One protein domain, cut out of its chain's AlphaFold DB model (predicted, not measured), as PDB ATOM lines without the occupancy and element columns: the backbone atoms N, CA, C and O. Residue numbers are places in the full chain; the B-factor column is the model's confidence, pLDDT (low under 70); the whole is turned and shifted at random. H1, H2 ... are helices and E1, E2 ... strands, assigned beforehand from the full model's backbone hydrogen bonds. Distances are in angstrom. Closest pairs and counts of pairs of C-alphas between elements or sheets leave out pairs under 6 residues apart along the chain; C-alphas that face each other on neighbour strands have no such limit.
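This is residues 733 to 832 of the 832 residues of the protein "Ap1g1 protein" of Symbiodinium necroappetens (UniProt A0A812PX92). What shape do these atoms make? One long helix, H1, runs along one face of a small sheet of three short strands, with residues 782 to 793 by the sheet and its earlier residues reaching past it. Two short helices, H2 and H3, sit close by H1, while the unnamed residues 751 to 768 loop out from E1 to where H1 begins. What is it built of? The printed part has 100 residues, with three named helices and three named strands in the order E1, H1, E2, H2, H3, E3; the sheet runs E1, E2, E3 and is mixed, and the class is mixed, with under half of the residues in named elements. How large is it? It is compact, with a radius of gyration of the C-alphas of 14.1 A, yet elongated, spanning 46 by 28 by 21 A.

How do the strands pair? E1, residues 747 to 750, is parallel to E2, residues 798 to 801, at 22 degrees, with N 749 and O 799 2.8 A apart, within hydrogen-bond range. E3, residues 828 to 830, is antiparallel to E2 at 176 degrees, with N 800 and O 829 2.8 A apart; residues 823 to 824 pair antiparallel with residues 829 to 830 of E3. Where is the long helix? H1, residues 769 to 793, is on the sheet at a height of 9.3 A, over E1 and E2 and along the strands, at 2 degrees to E2 on the local plane; this gives two layers, a helix on one face of a sheet. The closest C-alphas of H1 and E2 are those of Ala 789 and Val 798, 6.4 A apart. E1, H1 and E2 form a strand-helix-strand unit, two parallel neighbour strands with a helix between, its crossover right-handed. And the short helices? H2, residues 804 to 809, only grazes the sheet, and it is close to H1 but not clearly touching, the closest C-alphas being those of Leu 779 and Gly 809, 7.2 A apart. H3, residues 813 to 819, is near H1 and only just not on the sheet, with 4 pairs of C-alphas within 10 A. In H1, H2 and H3 every O i to N i+4 pair is within hydrogen-bond range.

Where does E1 begin? C-alpha 747 is at (-33.858, 25.415, 49.939), and E1 is 10.5 A long. Where does H1 run? It goes 36.0 A from C-alpha 769 at (-61.285, 33.289, 28.458) to C-alpha 793. How long are the others, and where does E3 end? E2 measures 9.9 A, H2 8.7 A, H3 10.0 A and E3 7.0 A, ending with C-alpha 830 at (-42.426, 23.622, 54.718).

How far does it reach? The C-alphas farthest apart, those of His 743 and Ser 766, are 46.5 A apart. Is it continuous? The printed part has no cut, ends at the chain's last residue, 832, and has one long link, E1 to H1, of 18 residues. Where is confidence low? Of the printed residues, 832 is under 70, and the mean pLDDT of the printed part is 91.6.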
ATOM      1  N   PRO A 733     -53.205   9.550  46.450       85.44
ATOM      2  CA  PRO A 733     -52.362   8.352  46.441       85.44
ATOM      3  C   PRO A 733     -52.298   7.741  47.847       85.44
ATOM      4  O   PRO A 733     -51.784   8.361  48.778       85.44
ATOM      5  N   ALA A 734     -52.870   6.551  48.028       83.62
ATOM      6  CA  ALA A 734     -52.874   5.882  49.325       83.62
ATOM      7  C   ALA A 734     -51.446   5.474  49.722       83.62
ATOM      8  O   ALA A 734     -50.679   5.003  48.888       83.62
ATOM      9  N   GLY A 735     -51.081   5.676  50.991       83.88
ATOM     10  CA  GLY A 735     -49.734   5.361  51.482       83.88
ATOM     11  C   GLY A 735     -48.640   6.328  51.017       83.88
ATOM     12  O   GLY A 735     -47.465   5.985  51.094       83.88
ATOM     13  N   LEU A 736     -48.998   7.516  50.515       91.00
ATOM     14  CA  LEU A 736     -48.029   8.562  50.181       91.00
ATOM     15  C   LEU A 736     -47.213   8.974  51.415       91.00
ATOM     16  O   LEU A 736     -47.782   9.495  52.373       91.00
ATOM     17  N   ALA A 737     -45.892   8.826  51.337       90.75
ATOM     18  CA  ALA A 737     -44.945   9.342  52.319       90.75
ATOM     19  C   ALA A 737     -43.803  10.053  51.585       90.75
ATOM     20  O   ALA A 737     -43.052   9.426  50.838       90.75
ATOM     21  N   LEU A 738     -43.695  11.371  51.749       91.56
ATOM     22  CA  LEU A 738     -42.663  12.147  51.066       91.56
ATOM     23  C   LEU A 738     -41.306  11.982  51.770       91.56
ATOM     24  O   LEU A 738     -41.256  11.975  53.001       91.56
ATOM     25  N   PRO A 739     -40.197  11.890  51.018       87.38
ATOM     26  CA  PRO A 739     -38.861  11.893  51.598       87.38
ATOM     27  C   PRO A 739     -38.517  13.326  52.021       87.38
ATOM     28  O   PRO A 739     -38.232  14.165  51.171       87.38
ATOM     29  N   LEU A 740     -38.601  13.617  53.319       91.69
ATOM     30  CA  LEU A 740     -38.334  14.942  53.883       91.69
ATOM     31  C   LEU A 740     -37.045  14.897  54.716       91.69
ATOM     32  O   LEU A 740     -37.007  14.266  55.771       91.69
ATOM     33  N   ALA A 741     -35.983  15.539  54.232       88.31
ATOM     34  CA  ALA A 741     -34.713  15.645  54.940       88.31
ATOM     35  C   ALA A 741     -34.816  16.633  56.114       88.31
ATOM     36  O   ALA A 741     -35.243  17.771  55.937       88.31
ATOM     37  N   SER A 742     -34.356  16.213  57.296       83.75
ATOM     38  CA  SER A 742     -34.398  16.996  58.542       83.75
ATOM     39  C   SER A 742     -33.141  17.840  58.804       83.75
ATOM     40  O   SER A 742     -33.084  18.588  59.781       83.75
ATOM     41  N   HIS A 743     -32.101  17.714  57.971       80.12
ATOM     42  CA  HIS A 743     -30.797  18.351  58.182       80.12
ATOM     43  C   HIS A 743     -30.255  18.969  56.888       80.12
ATOM     44  O   HIS A 743     -30.395  18.389  55.816       80.12
ATOM     45  N   GLY A 744     -29.608  20.133  56.997       81.94
ATOM     46  CA  GLY A 744     -29.029  20.874  55.870       81.94
ATOM     47  C   GLY A 744     -29.545  22.312  55.768       81.94
ATOM     48  O   GLY A 744     -30.423  22.728  56.522       81.94
ATOM     49  N   ALA A 745     -28.984  23.090  54.838       86.25
ATOM     50  CA  ALA A 745     -29.473  24.436  54.543       86.25
ATOM     51  C   ALA A 745     -30.815  24.357  53.800       86.25
ATOM     52  O   ALA A 745     -30.929  23.639  52.809       86.25
ATOM     53  N   ALA A 746     -31.821  25.098  54.271       88.12
ATOM     54  CA  ALA A 746     -33.156  25.042  53.691       88.12
ATOM     55  C   ALA A 746     -33.200  25.679  52.290       88.12
ATOM     56  O   ALA A 746     -32.911  26.869  52.129       88.12
ATOM     57  N   ALA A 747     -33.616  24.913  51.284       93.88
ATOM     58  CA  ALA A 747     -33.858  25.415  49.939       93.88
ATOM     59  C   ALA A 747     -35.195  26.171  49.884       93.88
ATOM     60  O   ALA A 747     -36.218  25.697  50.383       93.88
ATOM     61  N   SER A 748     -35.193  27.358  49.279       94.75
ATOM     62  CA  SER A 748     -36.371  28.227  49.202       94.75
ATOM     63  C   SER A 748     -36.923  28.293  47.780       94.75
ATOM     64  O   SER A 748     -36.193  28.570  46.834       94.75
ATOM     65  N   PHE A 749     -38.228  28.083  47.652       97.06
ATOM     66  CA  PHE A 749     -38.999  28.184  46.417       97.06
ATOM     67  C   PHE A 749     -40.122  29.204  46.616       97.06
ATOM     68  O   PHE A 749     -40.554  29.445  47.745       97.06
ATOM     69  N   SER A 750     -40.616  29.805  45.536       96.50
ATOM     70  CA  SER A 750     -41.711  30.775  45.602       96.50
ATOM     71  C   SER A 750     -42.719  30.522  44.491       96.50
ATOM     72  O   SER A 750     -42.342  30.279  43.347       96.50
ATOM     73  N   VAL A 751     -44.000  30.561  44.851       96.38
ATOM     74  CA  VAL A 751     -45.123  30.488  43.918       96.38
ATOM     75  C   VAL A 751     -45.729  31.882  43.798       96.38
ATOM     76  O   VAL A 751     -46.093  32.489  44.805       96.38
ATOM     77  N   GLU A 752     -45.835  32.382  42.568       95.50
ATOM     78  CA  GLU A 752     -46.422  33.695  42.279       95.50
ATOM     79  C   GLU A 752     -47.925  33.751  42.608       95.50
ATOM     80  O   GLU A 752     -48.601  32.726  42.728       95.50
ATOM     81  N   GLU A 753     -48.484  34.959  42.701       95.38
ATOM     82  CA  GLU A 753     -49.920  35.149  42.922       95.38
ATOM     83  C   GLU A 753     -50.767  34.682  41.722       95.38
ATOM     84  O   GLU A 753     -50.471  35.040  40.576       95.38
ATOM     85  N   PRO A 754     -51.869  33.939  41.951       94.12
ATOM     86  CA  PRO A 754     -52.751  33.516  40.876       94.12
ATOM     87  C   PRO A 754     -53.472  34.710  40.230       94.12
ATOM     88  O   PRO A 754     -54.104  35.506  40.930       94.12
ATOM     89  N   PRO A 755     -53.496  34.808  38.888       93.00
ATOM     90  CA  PRO A 755     -54.150  35.911  38.184       93.00
ATOM     91  C   PRO A 755     -55.683  35.890  38.286       93.00
ATOM     92  O   PRO A 755     -56.327  36.910  38.029       93.00
ATOM     93  N   LEU A 756     -56.291  34.743  38.606       89.50
ATOM     94  CA  LEU A 756     -57.727  34.616  38.852       89.50
ATOM     95  C   LEU A 756     -57.986  33.640  40.017       89.50
ATOM     96  O   LEU A 756     -58.358  32.487  39.782       89.50
ATOM     97  N   PRO A 757     -57.850  34.096  41.278       85.44
ATOM     98  CA  PRO A 757     -57.927  33.239  42.469       85.44
ATOM     99  C   PRO A 757     -59.256  32.491  42.645       85.44
ATOM    100  O   PRO A 757     -59.324  31.497  43.362       85.44
ATOM    101  N   SER A 758     -60.331  32.969  42.012       83.31
ATOM    102  CA  SER A 758     -61.659  32.346  42.043       83.31
ATOM    103  C   SER A 758     -61.822  31.189  41.048       83.31
ATOM    104  O   SER A 758     -62.855  30.522  41.054       83.31
ATOM    105  N   PHE A 759     -60.852  30.963  40.158       86.19
ATOM    106  CA  PHE A 759     -60.924  29.961  39.096       86.19
ATOM    107  C   PHE A 759     -60.062  28.744  39.442       86.19
ATOM    108  O   PHE A 759     -58.955  28.562  38.938       86.19
ATOM    109  N   VAL A 760     -60.600  27.918  40.340       85.19
ATOM    110  CA  VAL A 760     -59.948  26.725  40.896       85.19
ATOM    111  C   VAL A 760     -60.573  25.459  40.312       85.19
ATOM    112  O   VAL A 760     -61.773  25.411  40.036       85.19
ATOM    113  N   TYR A 761     -59.764  24.424  40.093       87.56
ATOM    114  CA  TYR A 761     -60.247  23.136  39.597       87.56
ATOM    115  C   TYR A 761     -61.011  22.342  40.687       87.56
ATOM    116  O   TYR A 761     -60.574  22.336  41.832       87.56
ATOM    117  N   PRO A 762     -62.086  21.593  40.356       83.19
ATOM    118  CA  PRO A 762     -62.797  21.576  39.082       83.19
ATOM    119  C   PRO A 762     -63.683  22.816  38.948       83.19
ATOM    120  O   PRO A 762     -64.676  22.964  39.655       83.19
ATOM    121  N   PHE A 763     -63.376  23.681  37.982       83.25
ATOM    122  CA  PHE A 763     -64.254  24.804  37.692       83.25
ATOM    123  C   PHE A 763     -65.418  24.325  36.822       83.25
ATOM    124  O   PHE A 763     -65.234  23.788  35.726       83.25
ATOM    125  N   ASP A 764     -66.635  24.537  37.319       76.38
ATOM    126  CA  ASP A 764     -67.878  24.380  36.552       76.38
ATOM    127  C   ASP A 764     -68.578  25.734  36.331       76.38
ATOM    128  O   ASP A 764     -69.763  25.793  36.015       76.38
ATOM    129  N   CYS A 765     -67.841  26.835  36.502       75.69
ATOM    130  CA  CYS A 765     -68.338  28.203  36.420       75.69
ATOM    131  C   CYS A 765     -67.960  28.891  35.099       75.69
ATOM    132  O   CYS A 765     -67.132  28.417  34.315       75.69
ATOM    133  N   SER A 766     -68.595  30.036  34.852       88.75
ATOM    134  CA  SER A 766     -68.261  30.900  33.729       88.75
ATOM    135  C   SER A 766     -67.111  31.839  34.079       88.75
ATOM    136  O   SER A 766     -67.071  32.393  35.173       88.75
ATOM    137  N   ALA A 767     -66.198  32.049  33.128       90.00
ATOM    138  CA  ALA A 767     -65.092  32.986  33.270       90.00
ATOM    139  C   ALA A 767     -64.724  33.632  31.922       90.00
ATOM    140  O   ALA A 767     -64.900  33.016  30.861       90.00
ATOM    141  N   PRO A 768     -64.167  34.857  31.920       91.62
ATOM    142  CA  PRO A 768     -63.533  35.417  30.735       91.62
ATOM    143  C   PRO A 768     -62.333  34.560  30.295       91.62
ATOM    144  O   PRO A 768     -61.485  34.185  31.102       91.62
ATOM    145  N   LEU A 769     -62.243  34.268  28.992       92.31
ATOM    146  CA  LEU A 769     -61.285  33.289  28.458       92.31
ATOM    147  C   LEU A 769     -59.813  33.673  28.680       92.31
ATOM    148  O   LEU A 769     -59.003  32.801  28.970       92.31
ATOM    149  N   ALA A 770     -59.457  34.952  28.533       93.50
ATOM    150  CA  ALA A 770     -58.067  35.393  28.674       93.50
ATOM    151  C   ALA A 770     -57.551  35.277  30.129       93.50
ATOM    152  O   ALA A 770     -56.522  34.631  30.322       93.50
ATOM    153  N   PRO A 771     -58.259  35.797  31.154       92.75
ATOM    154  CA  PRO A 771     -57.949  35.517  32.558       92.75
ATOM    155  C   PRO A 771     -57.904  34.024  32.895       92.75
ATOM    156  O   PRO A 771     -56.949  33.580  33.523       92.75
ATOM    157  N   ALA A 772     -58.879  33.236  32.423       93.25
ATOM    158  CA  ALA A 772     -58.895  31.790  32.644       93.25
ATOM    159  C   ALA A 772     -57.665  31.096  32.033       93.25
ATOM    160  O   ALA A 772     -57.097  30.204  32.653       93.25
ATOM    161  N   SER A 773     -57.223  31.512  30.841       94.19
ATOM    162  CA  SER A 773     -56.006  30.973  30.221       94.19
ATOM    163  C   SER A 773     -54.773  31.279  31.064       94.19
ATOM    164  O   SER A 773     -54.034  30.354  31.377       94.19
ATOM    165  N   ARG A 774     -54.601  32.540  31.490       95.69
ATOM    166  CA  ARG A 774     -53.481  32.938  32.357       95.69
ATOM    167  C   ARG A 774     -53.479  32.176  33.680       95.69
ATOM    168  O   ARG A 774     -52.413  31.810  34.147       95.69
ATOM    169  N   GLN A 775     -54.651  31.899  34.252       94.94
ATOM    170  CA  GLN A 775     -54.767  31.084  35.463       94.94
ATOM    171  C   GLN A 775     -54.280  29.646  35.247       94.94
ATOM    172  O   GLN A 775     -53.647  29.086  36.133       94.94
ATOM    173  N   ILE A 776     -54.551  29.042  34.086       95.00
ATOM    174  CA  ILE A 776     -54.049  27.694  33.780       95.00
ATOM    175  C   ILE A 776     -52.552  27.703  33.484       95.00
ATOM    176  O   ILE A 776     -51.857  26.786  33.907       95.00
ATOM    177  N   ASP A 777     -52.051  28.728  32.797       95.25
ATOM    178  CA  ASP A 777     -50.616  28.864  32.544       95.25
ATOM    179  C   ASP A 777     -49.849  29.074  33.874       95.25
ATOM    180  O   ASP A 777     -48.833  28.425  34.106       95.25
ATOM    181  N   TRP A 778     -50.399  29.878  34.797       97.19
ATOM    182  CA  TRP A 778     -49.911  30.010  36.177       97.19
ATOM    183  C   TRP A 778     -49.957  28.683  36.947       97.19
ATOM    184  O   TRP A 778     -48.996  28.344  37.634       97.19
ATOM    185  N   LEU A 779     -51.046  27.914  36.828       96.62
ATOM    186  CA  LEU A 779     -51.204  26.625  37.510       96.62
ATOM    187  C   LEU A 779     -50.118  25.632  37.081       96.62
ATOM    188  O   LEU A 779     -49.507  24.990  37.931       96.62
ATOM    189  N   GLU A 780     -49.886  25.502  35.771       95.12
ATOM    190  CA  GLU A 780     -48.866  24.605  35.218       95.12
ATOM    191  C   GLU A 780     -47.457  25.013  35.694       95.12
ATOM    192  O   GLU A 780     -46.729  24.160  36.200       95.12
ATOM    193  N   ALA A 781     -47.115  26.307  35.652       96.50
ATOM    194  CA  ALA A 781     -45.828  26.813  36.147       96.50
ATOM    195  C   ALA A 781     -45.648  26.608  37.664       96.50
ATOM    196  O   ALA A 781     -44.590  26.190  38.131       96.50
ATOM    197  N   SER A 782     -46.702  26.846  38.446       97.19
ATOM    198  CA  SER A 782     -46.686  26.662  39.902       97.19
ATOM    199  C   SER A 782     -46.502  25.194  40.289       97.19
ATOM    200  O   SER A 782     -45.792  24.886  41.244       97.19
ATOM    201  N   ILE A 783     -47.106  24.271  39.533       97.00
ATOM    202  CA  ILE A 783     -46.904  22.830  39.715       97.00
ATOM    203  C   ILE A 783     -45.437  22.450  39.486       97.00
ATOM    204  O   ILE A 783     -44.907  21.673  40.275       97.00
ATOM    205  N   GLU A 784     -44.774  22.987  38.459       96.31
ATOM    206  CA  GLU A 784     -43.353  22.705  38.194       96.31
ATOM    207  C   GLU A 784     -42.457  23.140  39.361       96.31
ATOM    208  O   GLU A 784     -41.624  22.355  39.818       96.31
ATOM    209  N   VAL A 785     -42.688  24.341  39.907       96.50
ATOM    210  CA  VAL A 785     -41.968  24.844  41.091       96.50
ATOM    211  C   VAL A 785     -42.159  23.914  42.290       96.50
ATOM    212  O   VAL A 785     -41.195  23.548  42.961       96.50
ATOM    213  N   VAL A 786     -43.398  23.498  42.555       95.81
ATOM    214  CA  VAL A 786     -43.715  22.635  43.698       95.81
ATOM    215  C   VAL A 786     -43.166  21.215  43.506       95.81
ATOM    216  O   VAL A 786     -42.685  20.615  44.463       95.81
ATOM    217  N   VAL A 787     -43.172  20.670  42.288       95.31
ATOM    218  CA  VAL A 787     -42.547  19.368  41.988       95.31
ATOM    219  C   VAL A 787     -41.034  19.425  42.216       95.31
ATOM    220  O   VAL A 787     -40.496  18.531  42.869       95.31
ATOM    221  N   ALA A 788     -40.358  20.484  41.762       95.38
ATOM    222  CA  ALA A 788     -38.926  20.680  42.003       95.38
ATOM    223  C   ALA A 788     -38.602  20.802  43.504       95.38
ATOM    224  O   ALA A 788     -37.625  20.226  43.987       95.38
ATOM    225  N   ALA A 789     -39.464  21.494  44.256       94.75
ATOM    226  CA  ALA A 789     -39.381  21.592  45.709       94.75
ATOM    227  C   ALA A 789     -39.494  20.209  46.377       94.75
ATOM    228  O   ALA A 789     -38.650  19.851  47.192       94.75
ATOM    229  N   VAL A 790     -40.468  19.384  45.980       93.94
ATOM    230  CA  VAL A 790     -40.631  18.019  46.516       93.94
ATOM    231  C   VAL A 790     -39.451  17.112  46.158       93.94
ATOM    232  O   VAL A 790     -39.011  16.330  46.992       93.94
ATOM    233  N   GLN A 791     -38.901  17.218  44.945       94.00
ATOM    234  CA  GLN A 791     -37.703  16.460  44.560       94.00
ATOM    235  C   GLN A 791     -36.477  16.857  45.394       94.00
ATOM    236  O   GLN A 791     -35.682  15.998  45.765       94.00
ATOM    237  N   THR A 792     -36.347  18.146  45.717       93.88
ATOM    238  CA  THR A 792     -35.259  18.677  46.555       93.88
ATOM    239  C   THR A 792     -35.422  18.277  48.023       93.88
ATOM    240  O   THR A 792     -34.425  18.084  48.716       93.88
ATOM    241  N   ALA A 793     -36.661  18.075  48.489       92.38
ATOM    242  CA  ALA A 793     -36.955  17.690  49.870       92.38
ATOM    243  C   ALA A 793     -36.281  16.373  50.293       92.38
ATOM    244  O   ALA A 793     -36.028  16.174  51.478       92.38
ATOM    245  N   ALA A 794     -35.921  15.513  49.333       89.94
ATOM    246  CA  ALA A 794     -35.195  14.273  49.593       89.94
ATOM    247  C   ALA A 794     -33.750  14.488  50.082       89.94
ATOM    248  O   ALA A 794     -33.191  13.594  50.714       89.94
ATOM    249  N   SER A 795     -33.130  15.634  49.779       91.38
ATOM    250  CA  SER A 795     -31.719  15.914  50.085       91.38
ATOM    251  C   SER A 795     -31.490  17.138  50.972       91.38
ATOM    252  O   SER A 795     -30.415  17.254  51.557       91.38
ATOM    253  N   ALA A 796     -32.468  18.038  51.101       92.56
ATOM    254  CA  ALA A 796     -32.398  19.204  51.979       92.56
ATOM    255  C   ALA A 796     -33.797  19.613  52.476       92.56
ATOM    256  O   ALA A 796     -34.777  19.355  51.777       92.56
ATOM    257  N   PRO A 797     -33.916  20.301  53.627       94.25
ATOM    258  CA  PRO A 797     -35.174  20.920  54.031       94.25
ATOM    259  C   PRO A 797     -35.649  21.937  52.982       94.25
ATOM    260  O   PRO A 797     -34.838  22.629  52.366       94.25
ATOM    261  N   VAL A 798     -36.958  22.067  52.779       95.81
ATOM    262  CA  VAL A 798     -37.549  22.916  51.739       95.81
ATOM    263  C   VAL A 798     -38.626  23.832  52.306       95.81
ATOM    264  O   VAL A 798     -39.500  23.406  53.061       95.81
ATOM    265  N   ARG A 799     -38.603  25.098  51.882       95.44
ATOM    266  CA  ARG A 799     -39.644  26.099  52.138       95.44
ATOM    267  C   ARG A 799     -40.212  26.604  50.816       95.44
ATOM    268  O   ARG A 799     -39.479  27.133  49.988       95.44
ATOM    269  N   ILE A 800     -41.521  26.491  50.639       96.81
ATOM    270  CA  ILE A 800     -42.259  27.031  49.497       96.81
ATOM    271  C   ILE A 800     -43.057  28.233  49.990       96.81
ATOM    272  O   ILE A 800     -44.018  28.063  50.733       96.81
ATOM    273  N   SER A 801     -42.668  29.434  49.571       96.62
ATOM    274  CA  SER A 801     -43.376  30.677  49.890       96.62
ATOM    275  C   SER A 801     -44.556  30.852  48.936       96.62
ATOM    276  O   SER A 801     -44.355  30.957  47.725       96.62
ATOM    277  N   ALA A 802     -45.779  30.845  49.461       95.81
ATOM    278  CA  ALA A 802     -47.004  30.921  48.671       95.81
ATOM    279  C   ALA A 802     -48.154  31.488  49.510       95.81
ATOM    280  O   ALA A 802     -48.373  31.057  50.641       95.81
ATOM    281  N   SER A 803     -48.947  32.400  48.947       95.12
ATOM    282  CA  SER A 803     -50.117  32.925  49.653       95.12
ATOM    283  C   SER A 803     -51.237  31.895  49.795       95.12
ATOM    284  O   SER A 803     -51.329  30.902  49.067       95.12
ATOM    285  N   GLY A 804     -52.188  32.174  50.692       93.25
ATOM    286  CA  GLY A 804     -53.387  31.346  50.833       93.25
ATOM    287  C   GLY A 804     -54.218  31.239  49.544       93.25
ATOM    288  O   GLY A 804     -54.900  30.234  49.347       93.25
ATOM    289  N   ALA A 805     -54.163  32.240  48.659       92.75
ATOM    290  CA  ALA A 805     -54.816  32.192  47.353       92.75
ATOM    291  C   ALA A 805     -54.092  31.241  46.391       92.75
ATOM    292  O   ALA A 805     -54.752  30.408  45.767       92.75
ATOM    293  N   ALA A 806     -52.758  31.309  46.331       94.38
ATOM    294  CA  ALA A 806     -51.932  30.400  45.540       94.38
ATOM    295  C   ALA A 806     -52.123  28.935  45.971       94.38
ATOM    296  O   ALA A 806     -52.393  28.070  45.141       94.38
ATOM    297  N   LEU A 807     -52.102  28.665  47.281       93.88
ATOM    298  CA  LEU A 807     -52.334  27.319  47.816       93.88
ATOM    299  C   LEU A 807     -53.731  26.779  47.469       93.88
ATOM    300  O   LEU A 807     -53.864  25.619  47.097       93.88
ATOM    301  N   ARG A 808     -54.780  27.614  47.529       92.31
ATOM    302  CA  ARG A 808     -56.125  27.204  47.080       92.31
ATOM    303  C   ARG A 808     -56.174  26.930  45.578       92.31
ATOM    304  O   ARG A 808     -56.854  26.000  45.159       92.31
ATOM    305  N   GLY A 809     -55.463  27.720  44.774       91.44
ATOM    306  CA  GLY A 809     -55.380  27.539  43.323       91.44
ATOM    307  C   GLY A 809     -54.748  26.211  42.901       91.44
ATOM    308  O   GLY A 809     -55.039  25.728  41.808       91.44
ATOM    309  N   LEU A 810     -53.934  25.613  43.776       94.31
ATOM    310  CA  LEU A 810     -53.244  24.342  43.566       94.31
ATOM    311  C   LEU A 810     -54.003  23.122  44.113       94.31
ATOM    312  O   LEU A 810     -53.498  22.007  44.017       94.31
ATOM    313  N   GLU A 811     -55.210  23.268  44.663       92.00
ATOM    314  CA  GLU A 811     -55.998  22.102  45.086       92.00
ATOM    315  C   GLU A 811     -56.406  21.225  43.881       92.00
ATOM    316  O   GLU A 811     -56.802  21.756  42.838       92.00
ATOM    317  N   PRO A 812     -56.346  19.879  43.987       92.88
ATOM    318  CA  PRO A 812     -56.122  19.081  45.203       92.88
ATOM    319  C   PRO A 812     -54.646  18.798  45.560       92.88
ATOM    320  O   PRO A 812     -54.379  18.082  46.525       92.88
ATOM    321  N   PHE A 813     -53.677  19.297  44.784       94.56
ATOM    322  CA  PHE A 813     -52.259  18.954  44.952       94.56
ATOM    323  C   PHE A 813     -51.705  19.410  46.305       94.56
ATOM    324  O   PHE A 813     -51.036  18.631  46.978       94.56
ATOM    325  N   THR A 814     -52.054  20.619  46.753       93.81
ATOM    326  CA  THR A 814     -51.667  21.121  48.080       93.81
ATOM    327  C   THR A 814     -52.135  20.196  49.204       93.81
ATOM    328  O   THR A 814     -51.326  19.810  50.047       93.81
ATOM    329  N   SER A 815     -53.401  19.763  49.188       93.81
ATOM    330  CA  SER A 815     -53.913  18.799  50.171       93.81
ATOM    331  C   SER A 815     -53.158  17.466  50.154       93.81
ATOM    332  O   SER A 815     -52.974  16.848  51.203       93.81
ATOM    333  N   TRP A 816     -52.725  16.999  48.980       95.25
ATOM    334  CA  TRP A 816     -51.949  15.762  48.869       95.25
ATOM    335  C   TRP A 816     -50.555  15.896  49.483       95.25
ATOM    336  O   TRP A 816     -50.137  14.998  50.207       95.25
ATOM    337  N   LEU A 817     -49.875  17.023  49.263       94.62
ATOM    338  CA  LEU A 817     -48.558  17.294  49.846       94.62
ATOM    339  C   LEU A 817     -48.606  17.359  51.372       94.62
ATOM    340  O   LEU A 817     -47.749  16.778  52.036       94.62
ATOM    341  N   CYS A 818     -49.640  17.996  51.933       94.44
ATOM    342  CA  CYS A 818     -49.817  18.042  53.382       94.44
ATOM    343  C   CYS A 818     -50.020  16.649  53.985       94.44
ATOM    344  O   CYS A 818     -49.411  16.309  54.993       94.44
ATOM    345  N   LYS A 819     -50.835  15.807  53.339       93.06
ATOM    346  CA  LYS A 819     -51.021  14.413  53.768       93.06
ATOM    347  C   LYS A 819     -49.761  13.557  53.617       93.06
ATOM    348  O   LYS A 819     -49.632  12.577  54.335       93.06
ATOM    349  N   GLY A 820     -48.866  13.922  52.700       90.69
ATOM    350  CA  GLY A 820     -47.573  13.270  52.504       90.69
ATOM    351  C   GLY A 820     -46.479  13.704  53.486       90.69
ATOM    352  O   GLY A 820     -45.387  13.149  53.412       90.69
ATOM    353  N   GLY A 821     -46.744  14.673  54.375       92.19
ATOM    354  CA  GLY A 821     -45.830  15.090  55.450       92.19
ATOM    355  C   GLY A 821     -45.419  16.567  55.446       92.19
ATOM    356  O   GLY A 821     -44.795  17.013  56.403       92.19
ATOM    357  N   MET A 822     -45.761  17.356  54.417       93.81
ATOM    358  CA  MET A 822     -45.455  18.796  54.424       93.81
ATOM    359  C   MET A 822     -46.378  19.572  55.374       93.81
ATOM    360  O   MET A 822     -47.584  19.330  55.438       93.81
ATOM    361  N   ILE A 823     -45.843  20.578  56.060       93.81
ATOM    362  CA  ILE A 823     -46.594  21.401  57.011       93.81
ATOM    363  C   ILE A 823     -47.014  22.704  56.333       93.81
ATOM    364  O   ILE A 823     -46.203  23.404  55.727       93.81
ATOM    365  N   LYS A 824     -48.299  23.048  56.448       93.69
ATOM    366  CA  LYS A 824     -48.837  24.326  55.974       93.69
ATOM    367  C   LYS A 824     -48.643  25.413  57.026       93.69
ATOM    368  O   LYS A 824     -49.075  25.247  58.163       93.69
ATOM    369  N   THR A 825     -48.032  26.526  56.632       91.81
ATOM    370  CA  THR A 825     -47.786  27.705  57.475       91.81
ATOM    371  C   THR A 825     -48.563  28.916  56.946       91.81
ATOM    372  O   THR A 825     -49.266  28.822  55.938       91.81
ATOM    373  N   ALA A 826     -48.466  30.062  57.632       85.38
ATOM    374  CA  ALA A 826     -49.065  31.315  57.163       85.38
ATOM    375  C   ALA A 826     -48.464  31.787  55.825       85.38
ATOM    376  O   ALA A 826     -49.189  32.320  54.986       85.38
ATOM    377  N   ASP A 827     -47.174  31.513  55.612       88.19
ATOM    378  CA  ASP A 827     -46.398  31.995  54.464       88.19
ATOM    379  C   ASP A 827     -46.211  30.938  53.357       88.19
ATOM    380  O   ASP A 827     -45.557  31.214  52.350       88.19
ATOM    381  N   GLY A 828     -46.764  29.725  53.516       92.56
ATOM    382  CA  GLY A 828     -46.736  28.689  52.479       92.56
ATOM    383  C   GLY A 828     -46.663  27.248  52.997       92.56
ATOM    384  O   GLY A 828     -47.486  26.828  53.813       92.56
ATOM    385  N   LEU A 829     -45.717  26.458  52.475       94.12
ATOM    386  CA  LEU A 829     -45.477  25.055  52.848       94.12
ATOM    387  C   LEU A 829     -44.017  24.843  53.265       94.12
ATOM    388  O   LEU A 829     -43.111  25.389  52.638       94.12
ATOM    389  N   VAL A 830     -43.777  24.010  54.276       93.44
ATOM    390  CA  VAL A 830     -42.426  23.622  54.718       93.44
ATOM    391  C   VAL A 830     -42.305  22.107  54.875       93.44
ATOM    392  O   VAL A 830     -43.276  21.443  55.244       93.44
ATOM    393  N   SER A 831     -41.127  21.551  54.591       88.69
ATOM    394  CA  SER A 831     -40.755  20.218  55.079       88.69
ATOM    395  C   SER A 831     -40.381  20.317  56.562       88.69
ATOM    396  O   SER A 831     -39.791  21.320  56.966       88.69
ATOM    397  N   SER A 832     -40.767  19.319  57.358       69.19
ATOM    398  CA  SER A 832     -40.489  19.237  58.802       69.19
ATOM    399  C   SER A 832     -39.008  19.280  59.145       69.19
ATOM    400  O   SER A 832     -38.252  18.602  58.411       69.19
TER     401      SER A 832